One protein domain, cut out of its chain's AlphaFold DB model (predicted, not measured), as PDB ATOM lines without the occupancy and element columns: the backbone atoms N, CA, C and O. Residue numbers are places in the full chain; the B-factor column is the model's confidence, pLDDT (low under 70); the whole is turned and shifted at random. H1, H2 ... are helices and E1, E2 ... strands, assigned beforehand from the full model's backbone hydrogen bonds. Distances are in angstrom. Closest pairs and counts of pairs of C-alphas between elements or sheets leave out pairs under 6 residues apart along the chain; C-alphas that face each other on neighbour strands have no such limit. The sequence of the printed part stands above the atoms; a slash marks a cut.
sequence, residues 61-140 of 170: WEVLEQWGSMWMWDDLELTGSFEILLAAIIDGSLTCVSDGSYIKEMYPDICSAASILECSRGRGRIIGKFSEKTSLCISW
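Overview. This is residues 61 to 140 of the 170 residues of the protein "Hypothetical protein" of Skeletonema marinoi (UniProt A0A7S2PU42). Look for a long, narrow antiparallel sheet: E2, E3 and E4 run side by side along the longest axis, and short E1 is added beside E4 near one end. H2 packs across the sheet at that end, H3 only grazes the sheet at the opposite end, and H1 stands off the sheet. The printed part has 80 residues, with three named helices and four named strands in the order H1, E1, H2, E2, E3, E4, H3; the sheet's order is E1, E4, E3, E2, and the class is mixed, helices and strands. The whole is loose, with a radius of gyration of the C-alphas of 14.7 A, and elongated, spanning 42 by 24 by 18 A.

Along the chain. Find C-alpha 61 at (130.001, 159.158, 184.772); from there H1 runs through residues 61 to 67, 9.8 A. Next comes E1, residues 77 to 79, and then H2, residues 83 to 90, 10.6 A. E2, residues 94 to 101, begins with C-alpha 94 at (123.804, 144.778, 176.347) and covers 23.4 A. E3, residues 110 to 119, covers 30.6 A, and E4, residues 125 to 133, covers 27.1 A. H3, residues 137 to 140, 5.7 A, ends with C-alpha 140 at (148.667, 144.276, 176.739).

Arrangement. Begin with the meander E2, E3, E4, each strand the antiparallel neighbour of the one before; E2 and E3 form a hairpin, and so do E3 and E4. Between E2 and E3, at 166 degrees, N 97 and O 116 are 2.9 A apart, within hydrogen-bond range. Between E3 and E4, at 172 degrees, look at N 115 and O 128, 2.8 A. E1 is antiparallel to E4 at 175 degrees, with N 77 and O 127 at 2.8 A; E1 and E2 are the edge strands. H2 is on the sheet at a height of 8.1 A, over E3, and runs across the strands, at 78 degrees to E3 on the local plane; the closest C-alphas of H2 and E3 are those of Ala 88 and Cys 119, 5.9 A. H3 only grazes the sheet with residues 137 to 140; the closest C-alphas of E3 and H3 are those of Cys 111 and Cys 137, 5.4 A. H1 is not on the sheet and is apart from H2 and H3. In H1 and H2 every O i to N i+4 pair is within hydrogen-bond range; H3 is too short for such a pair, and its 1 O i to N i+3 pair is within range.

Size, cuts and confidence. The C-alphas farthest apart are those of Asp 91 and Glu 105, 43.3 A. The printed part has no cut and no long link. The mean pLDDT of the printed part is 76.8; look for values under 70 at residue 72 and residues 134 to 140.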
ATOM      1  N   TRP A  61     128.836 158.285 184.660       76.62
ATOM      2  CA  TRP A  61     130.001 159.158 184.772       76.62
ATOM      3  C   TRP A  61     130.690 159.028 186.138       76.62
ATOM      4  O   TRP A  61     131.904 158.875 186.186       76.62
ATOM      5  N   GLU A  62     129.927 158.944 187.233       76.69
ATOM      6  CA  GLU A  62     130.474 158.642 188.567       76.69
ATOM      7  C   GLU A  62     131.135 157.252 188.632       76.69
ATOM      8  O   GLU A  62     132.128 157.083 189.338       76.69
ATOM      9  N   VAL A  63     130.634 156.259 187.884       75.88
ATOM     10  CA  VAL A  63     131.294 154.942 187.752       75.88
ATOM     11  C   VAL A  63     132.640 155.076 187.025       75.88
ATOM     12  O   VAL A  63     133.638 154.529 187.492       75.88
ATOM     13  N   LEU A  64     132.687 155.816 185.912       76.25
ATOM     14  CA  LEU A  64     133.917 156.039 185.142       76.25
ATOM     15  C   LEU A  64     134.951 156.843 185.949       76.25
ATOM     16  O   LEU A  64     136.120 156.468 185.976       76.25
ATOM     17  N   GLU A  65     134.524 157.875 186.682       77.38
ATOM     18  CA  GLU A  65     135.386 158.629 187.604       77.38
ATOM     19  C   GLU A  65     135.930 157.755 188.745       77.38
ATOM     20  O   GLU A  65     137.103 157.880 189.101       77.38
ATOM     21  N   GLN A  66     135.129 156.825 189.285       73.88
ATOM     22  CA  GLN A  66     135.586 155.853 190.291       73.88
ATOM     23  C   GLN A  66     136.581 154.825 189.730       73.88
ATOM     24  O   GLN A  66     137.485 154.403 190.452       73.88
ATOM     25  N   TRP A  67     136.443 154.417 188.465       75.50
ATOM     26  CA  TRP A  67     137.440 153.580 187.781       75.50
ATOM     27  C   TRP A  67     138.712 154.363 187.429       75.50
ATOM     28  O   TRP A  67     139.791 153.778 187.312       75.50
ATOM     29  N   GLY A  68     138.597 155.685 187.294       75.50
ATOM     30  CA  GLY A  68     139.681 156.572 186.912       75.50
ATOM     31  C   GLY A  68     140.072 156.406 185.443       75.50
ATOM     32  O   GLY A  68     139.274 156.003 184.598       75.50
ATOM     33  N   SER A  69     141.327 156.751 185.134       72.81
ATOM     34  CA  SER A  69     141.864 156.742 183.765       72.81
ATOM     35  C   SER A  69     140.987 157.515 182.771       72.81
ATOM     36  O   SER A  69     140.747 157.043 181.668       72.81
ATOM     37  N   MET A  70     140.530 158.718 183.152       75.25
ATOM     38  CA  MET A  70     139.584 159.531 182.362       75.25
ATOM     39  C   MET A  70     140.013 159.761 180.906       75.25
ATOM     40  O   MET A  70     139.166 159.764 180.025       75.25
ATOM     41  N   TRP A  71     141.322 159.797 180.650       73.06
ATOM     42  CA  TRP A  71     141.930 159.831 179.314       73.06
ATOM     43  C   TRP A  71     141.473 158.704 178.361       73.06
ATOM     44  O   TRP A  71     141.581 158.842 177.148       73.06
ATOM     45  N   MET A  72     140.969 157.584 178.891       69.81
ATOM     46  CA  MET A  72     140.373 156.475 178.134       69.81
ATOM     47  C   MET A  72     138.935 156.776 177.678       69.81
ATOM     48  O   MET A  72     138.455 156.200 176.701       69.81
ATOM     49  N   TRP A  73     138.246 157.658 178.405       74.06
ATOM     50  CA  TRP A  73     136.831 157.998 178.247       74.06
ATOM     51  C   TRP A  73     136.612 159.392 177.627       74.06
ATOM     52  O   TRP A  73     135.468 159.758 177.375       74.06
ATOM     53  N   ASP A  74     137.674 160.161 177.363       77.69
ATOM     54  CA  ASP A  74     137.581 161.512 176.782       77.69
ATOM     55  C   ASP A  74     136.940 161.506 175.373       77.69
ATOM     56  O   ASP A  74     136.104 162.355 175.067       77.69
ATOM     57  N   ASP A  75     137.265 160.508 174.542       80.56
ATOM     58  CA  ASP A  75     136.743 160.327 173.173       80.56
ATOM     59  C   ASP A  75     135.480 159.426 173.116       80.56
ATOM     60  O   ASP A  75     135.222 158.750 172.114       80.56
ATOM     61  N   LEU A  76     134.692 159.363 174.198       81.69
ATOM     62  CA  LEU A  76     133.517 158.488 174.292       81.69
ATOM     63  C   LEU A  76     132.316 159.021 173.482       81.69
ATOM     64  O   LEU A  76     131.633 159.970 173.869       81.69
ATOM     65  N   GLU A  77     131.984 158.347 172.383       85.25
ATOM     66  CA  GLU A  77     130.836 158.666 171.533       85.25
ATOM     67  C   GLU A  77     129.568 157.939 172.026       85.25
ATOM     68  O   GLU A  77     129.366 156.747 171.773       85.25
ATOM     69  N   LEU A  78     128.671 158.660 172.710       82.94
ATOM     70  CA  LEU A  78     127.343 158.163 173.098       82.94
ATOM     71  C   LEU A  78     126.297 158.448 172.007       82.94
ATOM     72  O   LEU A  78     126.029 159.594 171.656       82.94
ATOM     73  N   THR A  79     125.611 157.401 171.549       81.88
ATOM     74  CA  THR A  79     124.364 157.493 170.776       81.88
ATOM     75  C   THR A  79     123.180 157.118 171.672       81.88
ATOM     76  O   THR A  79     122.936 155.934 171.910       81.88
ATOM     77  N   GLY A  80     122.432 158.121 172.144       77.00
ATOM     78  CA  GLY A  80     121.267 157.961 173.025       77.00
ATOM     79  C   GLY A  80     121.472 158.605 174.403       77.00
ATOM     80  O   GLY A  80     122.187 159.594 174.516       77.00
ATOM     81  N   SER A  81     120.837 158.065 175.448       76.88
ATOM     82  CA  SER A  81     121.052 158.447 176.853       76.88
ATOM     83  C   SER A  81     121.797 157.358 177.634       76.88
ATOM     84  O   SER A  81     121.701 156.174 177.317       76.88
ATOM     85  N   PHE A  82     122.503 157.735 178.705       73.56
ATOM     86  CA  PHE A  82     123.213 156.776 179.564       73.56
ATOM     87  C   PHE A  82     122.286 155.748 180.240       73.56
ATOM     88  O   PHE A  82     122.696 154.608 180.457       73.56
ATOM     89  N   GLU A  83     121.014 156.097 180.459       76.06
ATOM     90  CA  GLU A  83     119.973 155.186 180.969       76.06
ATOM     91  C   GLU A  83     119.768 153.940 180.096       76.06
ATOM     92  O   GLU A  83     119.308 152.902 180.574       76.06
ATOM     93  N   ILE A  84     120.139 154.008 178.813       77.12
ATOM     94  CA  ILE A  84     120.119 152.853 177.911       77.12
ATOM     95  C   ILE A  84     121.060 151.763 178.413       77.12
ATOM     96  O   ILE A  84     120.708 150.591 178.305       77.12
ATOM     97  N   LEU A  85     122.228 152.120 178.961       75.75
ATOM     98  CA  LEU A  85     123.195 151.135 179.437       75.75
ATOM     99  C   LEU A  85     122.621 150.366 180.630       75.75
ATOM    100  O   LEU A  85     122.578 149.139 180.604       75.75
ATOM    101  N   LEU A  86     122.091 151.086 181.622       77.06
ATOM    102  CA  LEU A  86     121.432 150.494 182.787       77.06
ATOM    103  C   LEU A  86     120.245 149.615 182.363       77.06
ATOM    104  O   LEU A  86     120.154 148.453 182.759       77.06
ATOM    105  N   ALA A  87     119.381 150.123 181.482       79.25
ATOM    106  CA  ALA A  87     118.225 149.386 180.982       79.25
ATOM    107  C   ALA A  87     118.585 148.197 180.065       79.25
ATOM    108  O   ALA A  87     117.738 147.321 179.878       79.25
ATOM    109  N   ALA A  88     119.793 148.164 179.488       79.38
ATOM    110  CA  ALA A  88     120.327 147.057 178.688       79.38
ATOM    111  C   ALA A  88     121.074 146.008 179.524       79.38
ATOM    112  O   ALA A  88     121.080 144.834 179.158       79.38
ATOM    113  N   ILE A  89     121.661 146.408 180.654       78.81
ATOM    114  CA  ILE A  89     122.201 145.489 181.665       78.81
ATOM    115  C   ILE A  89     121.043 144.755 182.351       78.81
ATOM    116  O   ILE A  89     121.038 143.527 182.391       78.81
ATOM    117  N   ILE A  90     120.031 145.493 182.826       79.25
ATOM    118  CA  ILE A  90     118.883 144.935 183.562       79.25
ATOM    119  C   ILE A  90     118.097 143.909 182.731       79.25
ATOM    120  O   ILE A  90     117.657 142.900 183.278       79.25
ATOM    121  N   ASP A  91     117.915 144.139 181.426       84.81
ATOM    122  CA  ASP A  91     117.187 143.213 180.544       84.81
ATOM    123  C   ASP A  91     118.086 142.264 179.730       84.81
ATOM    124  O   ASP A  91     117.593 141.577 178.835       84.81
ATOM    125  N   GLY A  92     119.389 142.213 180.035       79.56
ATOM    126  CA  GLY A  92     120.341 141.285 179.416       79.56
ATOM    127  C   GLY A  92     120.580 141.496 177.916       79.56
ATOM    128  O   GLY A  92     121.030 140.575 177.239       79.56
ATOM    129  N   SER A  93     120.269 142.678 177.374       84.31
ATOM    130  CA  SER A  93     120.425 142.993 175.945       84.31
ATOM    131  C   SER A  93     121.673 143.810 175.597       84.31
ATOM    132  O   SER A  93     121.872 144.160 174.428       84.31
ATOM    133  N   LEU A  94     122.517 144.130 176.582       85.00
ATOM    134  CA  LEU A  94     123.804 144.778 176.347       85.00
ATOM    135  C   LEU A  94     124.795 143.801 175.699       85.00
ATOM    136  O   LEU A  94     125.118 142.761 176.263       85.00
ATOM    137  N   THR A  95     125.314 144.169 174.532       84.38
ATOM    138  CA  THR A  95     126.431 143.494 173.863       84.38
ATOM    139  C   THR A  95     127.658 144.393 173.953       84.38
ATOM    140  O   THR A  95     127.590 145.560 173.577       84.38
ATOM    141  N   CYS A  96     128.776 143.863 174.449       81.94
ATOM    142  CA  CYS A  96     130.051 144.572 174.514       81.94
ATOM    143  C   CYS A  96     131.080 143.844 173.650       81.94
ATOM    144  O   CYS A  96     131.278 142.639 173.803       81.94
ATOM    145  N   VAL A  97     131.752 144.580 172.771       80.31
ATOM    146  CA  VAL A  97     132.879 144.107 171.961       80.31
ATOM    147  C   VAL A  97     134.044 145.055 172.194       80.31
ATOM    148  O   VAL A  97     133.845 146.261 172.318       80.31
ATOM    149  N   SER A  98     135.265 144.537 172.236       79.62
ATOM    150  CA  SER A  98     136.459 145.366 172.150       79.62
ATOM    151  C   SER A  98     137.513 144.674 171.305       79.62
ATOM    152  O   SER A  98     137.581 143.446 171.277       79.62
ATOM    153  N   ASP A  99     138.286 145.487 170.597       78.56
ATOM    154  CA  ASP A  99     139.407 145.073 169.771       78.56
ATOM    155  C   ASP A  99     140.635 145.908 170.152       78.56
ATOM    156  O   ASP A  99     140.542 147.125 170.344       78.56
ATOM    157  N   GLY A 100     141.773 145.236 170.305       78.75
ATOM    158  CA  GLY A 100     143.037 145.811 170.754       78.75
ATOM    159  C   GLY A 100     144.089 145.675 169.663       78.75
ATOM    160  O   GLY A 100     144.470 144.568 169.292       78.75
ATOM    161  N   SER A 101     144.596 146.803 169.173       73.50
ATOM    162  CA  SER A 101     145.592 146.856 168.105       73.50
ATOM    163  C   SER A 101     146.965 147.262 168.641       73.50
ATOM    164  O   SER A 101     147.166 148.383 169.121       73.50
ATOM    165  N   TYR A 102     147.928 146.348 168.492       76.06
ATOM    166  CA  TYR A 102     149.355 146.574 168.710       76.06
ATOM    167  C   TYR A 102     150.155 146.049 167.513       76.06
ATOM    168  O   TYR A 102     150.103 144.862 167.200       76.06
ATOM    169  N   ILE A 103     150.905 146.934 166.848       74.62
ATOM    170  CA  ILE A 103     151.718 146.611 165.666       74.62
ATOM    171  C   ILE A 103     153.176 146.947 165.984       74.62
ATOM    172  O   ILE A 103     153.681 148.019 165.642       74.62
ATOM    173  N   LYS A 104     153.849 146.023 166.674       72.75
ATOM    174  CA  LYS A 104     155.206 146.202 167.210       72.75
ATOM    175  C   LYS A 104     156.238 146.594 166.149       72.75
ATOM    176  O   LYS A 104     157.174 147.333 166.441       72.75
ATOM    177  N   GLU A 105     156.071 146.089 164.935       77.38
ATOM    178  CA  GLU A 105     156.975 146.271 163.799       77.38
ATOM    179  C   GLU A 105     156.951 147.706 163.257       77.38
ATOM    180  O   GLU A 105     157.925 148.145 162.650       77.38
ATOM    181  N   MET A 106     155.844 148.426 163.471       75.69
ATOM    182  CA  MET A 106     155.629 149.781 162.957       75.69
ATOM    183  C   MET A 106     155.643 150.824 164.082       75.69
ATOM    184  O   MET A 106     156.235 151.888 163.918       75.69
ATOM    185  N   TYR A 107     155.046 150.497 165.234       75.44
ATOM    186  CA  TYR A 107     154.925 151.372 166.402       75.44
ATOM    187  C   TYR A 107     155.169 150.571 167.699       75.44
ATOM    188  O   TYR A 107     154.223 150.158 168.372       75.44
ATOM    189  N   PRO A 108     156.437 150.308 168.073       74.44
ATOM    190  CA  PRO A 108     156.771 149.454 169.219       74.44
ATOM    191  C   PRO A 108     156.351 150.039 170.575       74.44
ATOM    192  O   PRO A 108     156.273 149.290 171.550       74.44
ATOM    193  N   ASP A 109     156.091 151.346 170.627       76.81
ATOM    194  CA  ASP A 109     155.744 152.149 171.799       76.81
ATOM    195  C   ASP A 109     154.304 152.701 171.770       76.81
ATOM    196  O   ASP A 109     153.986 153.575 172.574       76.81
ATOM    197  N   ILE A 110     153.430 152.219 170.873       77.25
ATOM    198  CA  ILE A 110     152.023 152.654 170.778       77.25
ATOM    199  C   ILE A 110     151.077 151.453 170.840       77.25
ATOM    200  O   ILE A 110     151.158 150.538 170.020       77.25
ATOM    201  N   CYS A 111     150.145 151.510 171.787       77.75
ATOM    202  CA  CYS A 111     149.000 150.611 171.905       77.75
ATOM    203  C   CYS A 111     147.719 151.372 171.568       77.75
ATOM    204  O   CYS A 111     147.612 152.570 171.826       77.75
ATOM    205  N   SER A 112     146.721 150.679 171.034       79.56
ATOM    206  CA  SER A 112     145.394 151.246 170.799       79.56
ATOM    207  C   SER A 112     144.312 150.218 171.087       79.56
ATOM    208  O   SER A 112     144.533 149.018 170.918       79.56
ATOM    209  N   ALA A 113     143.144 150.681 171.514       82.50
ATOM    210  CA  ALA A 113     141.971 149.835 171.660       82.50
ATOM    211  C   ALA A 113     140.705 150.604 171.287       82.50
ATOM    212  O   ALA A 113     140.608 151.818 171.487       82.50
ATOM    213  N   ALA A 114     139.731 149.871 170.762       80.31
ATOM    214  CA  ALA A 114     138.372 150.333 170.542       80.31
ATOM    215  C   ALA A 114     137.404 149.430 171.309       80.31
ATOM    216  O   ALA A 114     137.621 148.222 171.427       80.31
ATOM    217  N   SER A 115     136.325 150.003 171.826       80.69
ATOM    218  CA  SER A 115     135.257 149.299 172.528       80.69
ATOM    219  C   SER A 115     133.896 149.805 172.058       80.69
ATOM    220  O   SER A 115     133.693 150.997 171.841       80.69
ATOM    221  N   ILE A 116     132.951 148.890 171.868       83.50
ATOM    222  CA  ILE A 116     131.576 149.186 171.465       83.50
ATOM    223  C   ILE A 116     130.652 148.477 172.445       83.50
ATOM    224  O   ILE A 116     130.707 147.256 172.588       83.50
ATOM    225  N   LEU A 117     129.794 149.248 173.104       84.62
ATOM    226  CA  LEU A 117     128.730 148.760 173.971       84.62
ATOM    227  C   LEU A 117     127.401 149.111 173.300       84.62
ATOM    228  O   LEU A 117     127.000 150.271 173.288       84.62
ATOM    229  N   GLU A 118     126.718 148.132 172.714       85.81
ATOM    230  CA  GLU A 118     125.477 148.328 171.957       85.81
ATOM    231  C   GLU A 118     124.320 147.556 172.594       85.81
ATOM    232  O   GLU A 118     124.457 146.405 173.011       85.81
ATOM    233  N   CYS A 119     123.146 148.183 172.670       85.06
ATOM    234  CA  CYS A 119     121.934 147.480 173.059       85.06
ATOM    235  C   CYS A 119     121.315 146.792 171.835       85.06
ATOM    236  O   CYS A 119     120.819 147.467 170.929       85.06
ATOM    237  N   SER A 120     121.230 145.459 171.851       81.50
ATOM    238  CA  SER A 120     120.666 144.653 170.750       81.50
ATOM    239  C   SER A 120     119.185 144.939 170.450       81.50
ATOM    240  O   SER A 120     118.679 144.578 169.390       81.50
ATOM    241  N   ARG A 121     118.488 145.650 171.348       82.75
ATOM    242  CA  ARG A 121     117.116 146.155 171.154       82.75
ATOM    243  C   ARG A 121     117.054 147.505 170.421       82.75
ATOM    244  O   ARG A 121     115.997 148.129 170.408       82.75
ATOM    245  N   GLY A 122     118.168 147.987 169.864       79.00
ATOM    246  CA  GLY A 122     118.233 149.216 169.063       79.00
ATOM    247  C   GLY A 122     118.045 150.513 169.854       79.00
ATOM    248  O   GLY A 122     117.763 151.550 169.263       79.00
ATOM    249  N   ARG A 123     118.177 150.474 171.189       80.81
ATOM    250  CA  ARG A 123     117.976 151.657 172.045       80.81
ATOM    251  C   ARG A 123     119.089 152.696 171.891       80.81
ATOM    252  O   ARG A 123     118.807 153.883 171.995       80.81
ATOM    253  N   GLY A 124     120.322 152.252 171.647       83.38
ATOM    254  CA  GLY A 124     121.504 153.099 171.496       83.38
ATOM    255  C   GLY A 124     122.805 152.326 171.707       83.38
ATOM    256  O   GLY A 124     122.787 151.103 171.895       83.38
ATOM    257  N   ARG A 125     123.925 153.052 171.672       86.62
ATOM    258  CA  ARG A 125     125.279 152.505 171.822       86.62
ATOM    259  C   ARG A 125     126.271 153.527 172.366       86.62
ATOM    260  O   ARG A 125     126.065 154.728 172.218       86.62
ATOM    261  N   ILE A 126     127.361 153.028 172.926       86.62
ATOM    262  CA  ILE A 126     128.556 153.773 173.314       86.62
ATOM    263  C   ILE A 126     129.727 153.227 172.497       86.62
ATOM    264  O   ILE A 126     129.869 152.010 172.374       86.62
ATOM    265  N   ILE A 127     130.558 154.112 171.954       86.56
ATOM    266  CA  ILE A 127     131.816 153.766 171.289       86.56
ATOM    267  C   ILE A 127     132.945 154.483 172.031       86.56
ATOM    268  O   ILE A 127     132.920 155.702 172.161       86.56
ATOM    269  N   GLY A 128     133.920 153.730 172.526       85.31
ATOM    270  CA  GLY A 128     135.177 154.244 173.059       85.31
ATOM    271  C   GLY A 128     136.329 153.883 172.129       85.31
ATOM    272  O   GLY A 128     136.339 152.812 171.519       85.31
ATOM    273  N   LYS A 129     137.311 154.769 172.008       84.06
ATOM    274  CA  LYS A 129     138.557 154.520 171.276       84.06
ATOM    275  C   LYS A 129     139.674 155.312 171.939       84.06
ATOM    276  O   LYS A 129     139.466 156.462 172.301       84.06
ATOM    277  N   PHE A 130     140.847 154.715 172.087       80.94
ATOM    278  CA  PHE A 130     142.018 155.422 172.598       80.94
ATOM    279  C   PHE A 130     143.304 154.882 171.978       80.94
ATOM    280  O   PHE A 130     143.365 153.766 171.456       80.94
ATOM    281  N   SER A 131     144.354 155.697 172.032       80.50
ATOM    282  CA  SER A 131     145.717 155.309 171.674       80.50
ATOM    283  C   SER A 131     146.662 155.807 172.760       80.50
ATOM    284  O   SER A 131     146.744 157.008 173.005       80.50
ATOM    285  N   GLU A 132     147.368 154.891 173.413       77.31
ATOM    286  CA  GLU A 132     148.326 155.201 174.471       77.31
ATOM    287  C   GLU A 132     149.752 155.002 173.953       77.31
ATOM    288  O   GLU A 132     150.103 153.948 173.411       77.31
ATOM    289  N   LYS A 133     150.605 156.009 174.161       75.94
ATOM    290  CA  LYS A 133     152.039 155.890 173.916       75.94
ATOM    291  C   LYS A 133     152.740 155.401 175.185       75.94
ATOM    292  O   LYS A 133     152.992 156.187 176.095       75.94
ATOM    293  N   THR A 134     153.092 154.119 175.232       65.44
ATOM    294  CA  THR A 134     153.737 153.491 176.390       65.44
ATOM    295  C   THR A 134     154.727 152.399 175.982       65.44
ATOM    296  O   THR A 134     154.449 151.547 175.138       65.44
ATOM    297  N   SER A 135     155.898 152.377 176.627       59.94
ATOM    298  CA  SER A 135     156.903 151.318 176.448       59.94
ATOM    299  C   SER A 135     156.454 149.961 177.010       59.94
ATOM    300  O   SER A 135     157.063 148.937 176.705       59.94
ATOM    301  N   LEU A 136     155.370 149.941 177.793       56.44
ATOM    302  CA  LEU A 136     154.736 148.729 178.317       56.44
ATOM    303  C   LEU A 136     153.746 148.093 177.332       56.44
ATOM    304  O   LEU A 136     153.150 147.072 177.653       56.44
ATOM    305  N   CYS A 137     153.577 148.641 176.126       51.28
ATOM    306  CA  CYS A 137     152.576 148.163 175.168       51.28
ATOM    307  C   CYS A 137     152.688 146.648 174.851       51.28
ATOM    308  O   CYS A 137     151.683 145.956 174.697       51.28
ATOM    309  N   ILE A 138     153.902 146.086 174.921       47.66
ATOM    310  CA  ILE A 138     154.170 144.637 174.860       47.66
ATOM    311  C   ILE A 138     153.381 143.762 175.861       47.66
ATOM    312  O   ILE A 138     153.185 142.579 175.574       47.66
ATOM    313  N   SER A 139     152.935 144.275 177.016       47.16
ATOM    314  CA  SER A 139     152.219 143.469 178.023       47.16
ATOM    315  C   SER A 139     150.719 143.331 177.752       47.16
ATOM    316  O   SER A 139     150.133 142.318 178.135       47.16
ATOM    317  N   TRP A 140     150.106 144.292 177.050       42.72
ATOM    318  CA  TRP A 140     148.667 144.276 176.739       42.72
ATOM    319  C   TRP A 140     148.256 143.048 175.916       42.72
ATOM    320  O   TRP A 140     147.156 142.532 176.084       42.72
TER     321      TRP A 140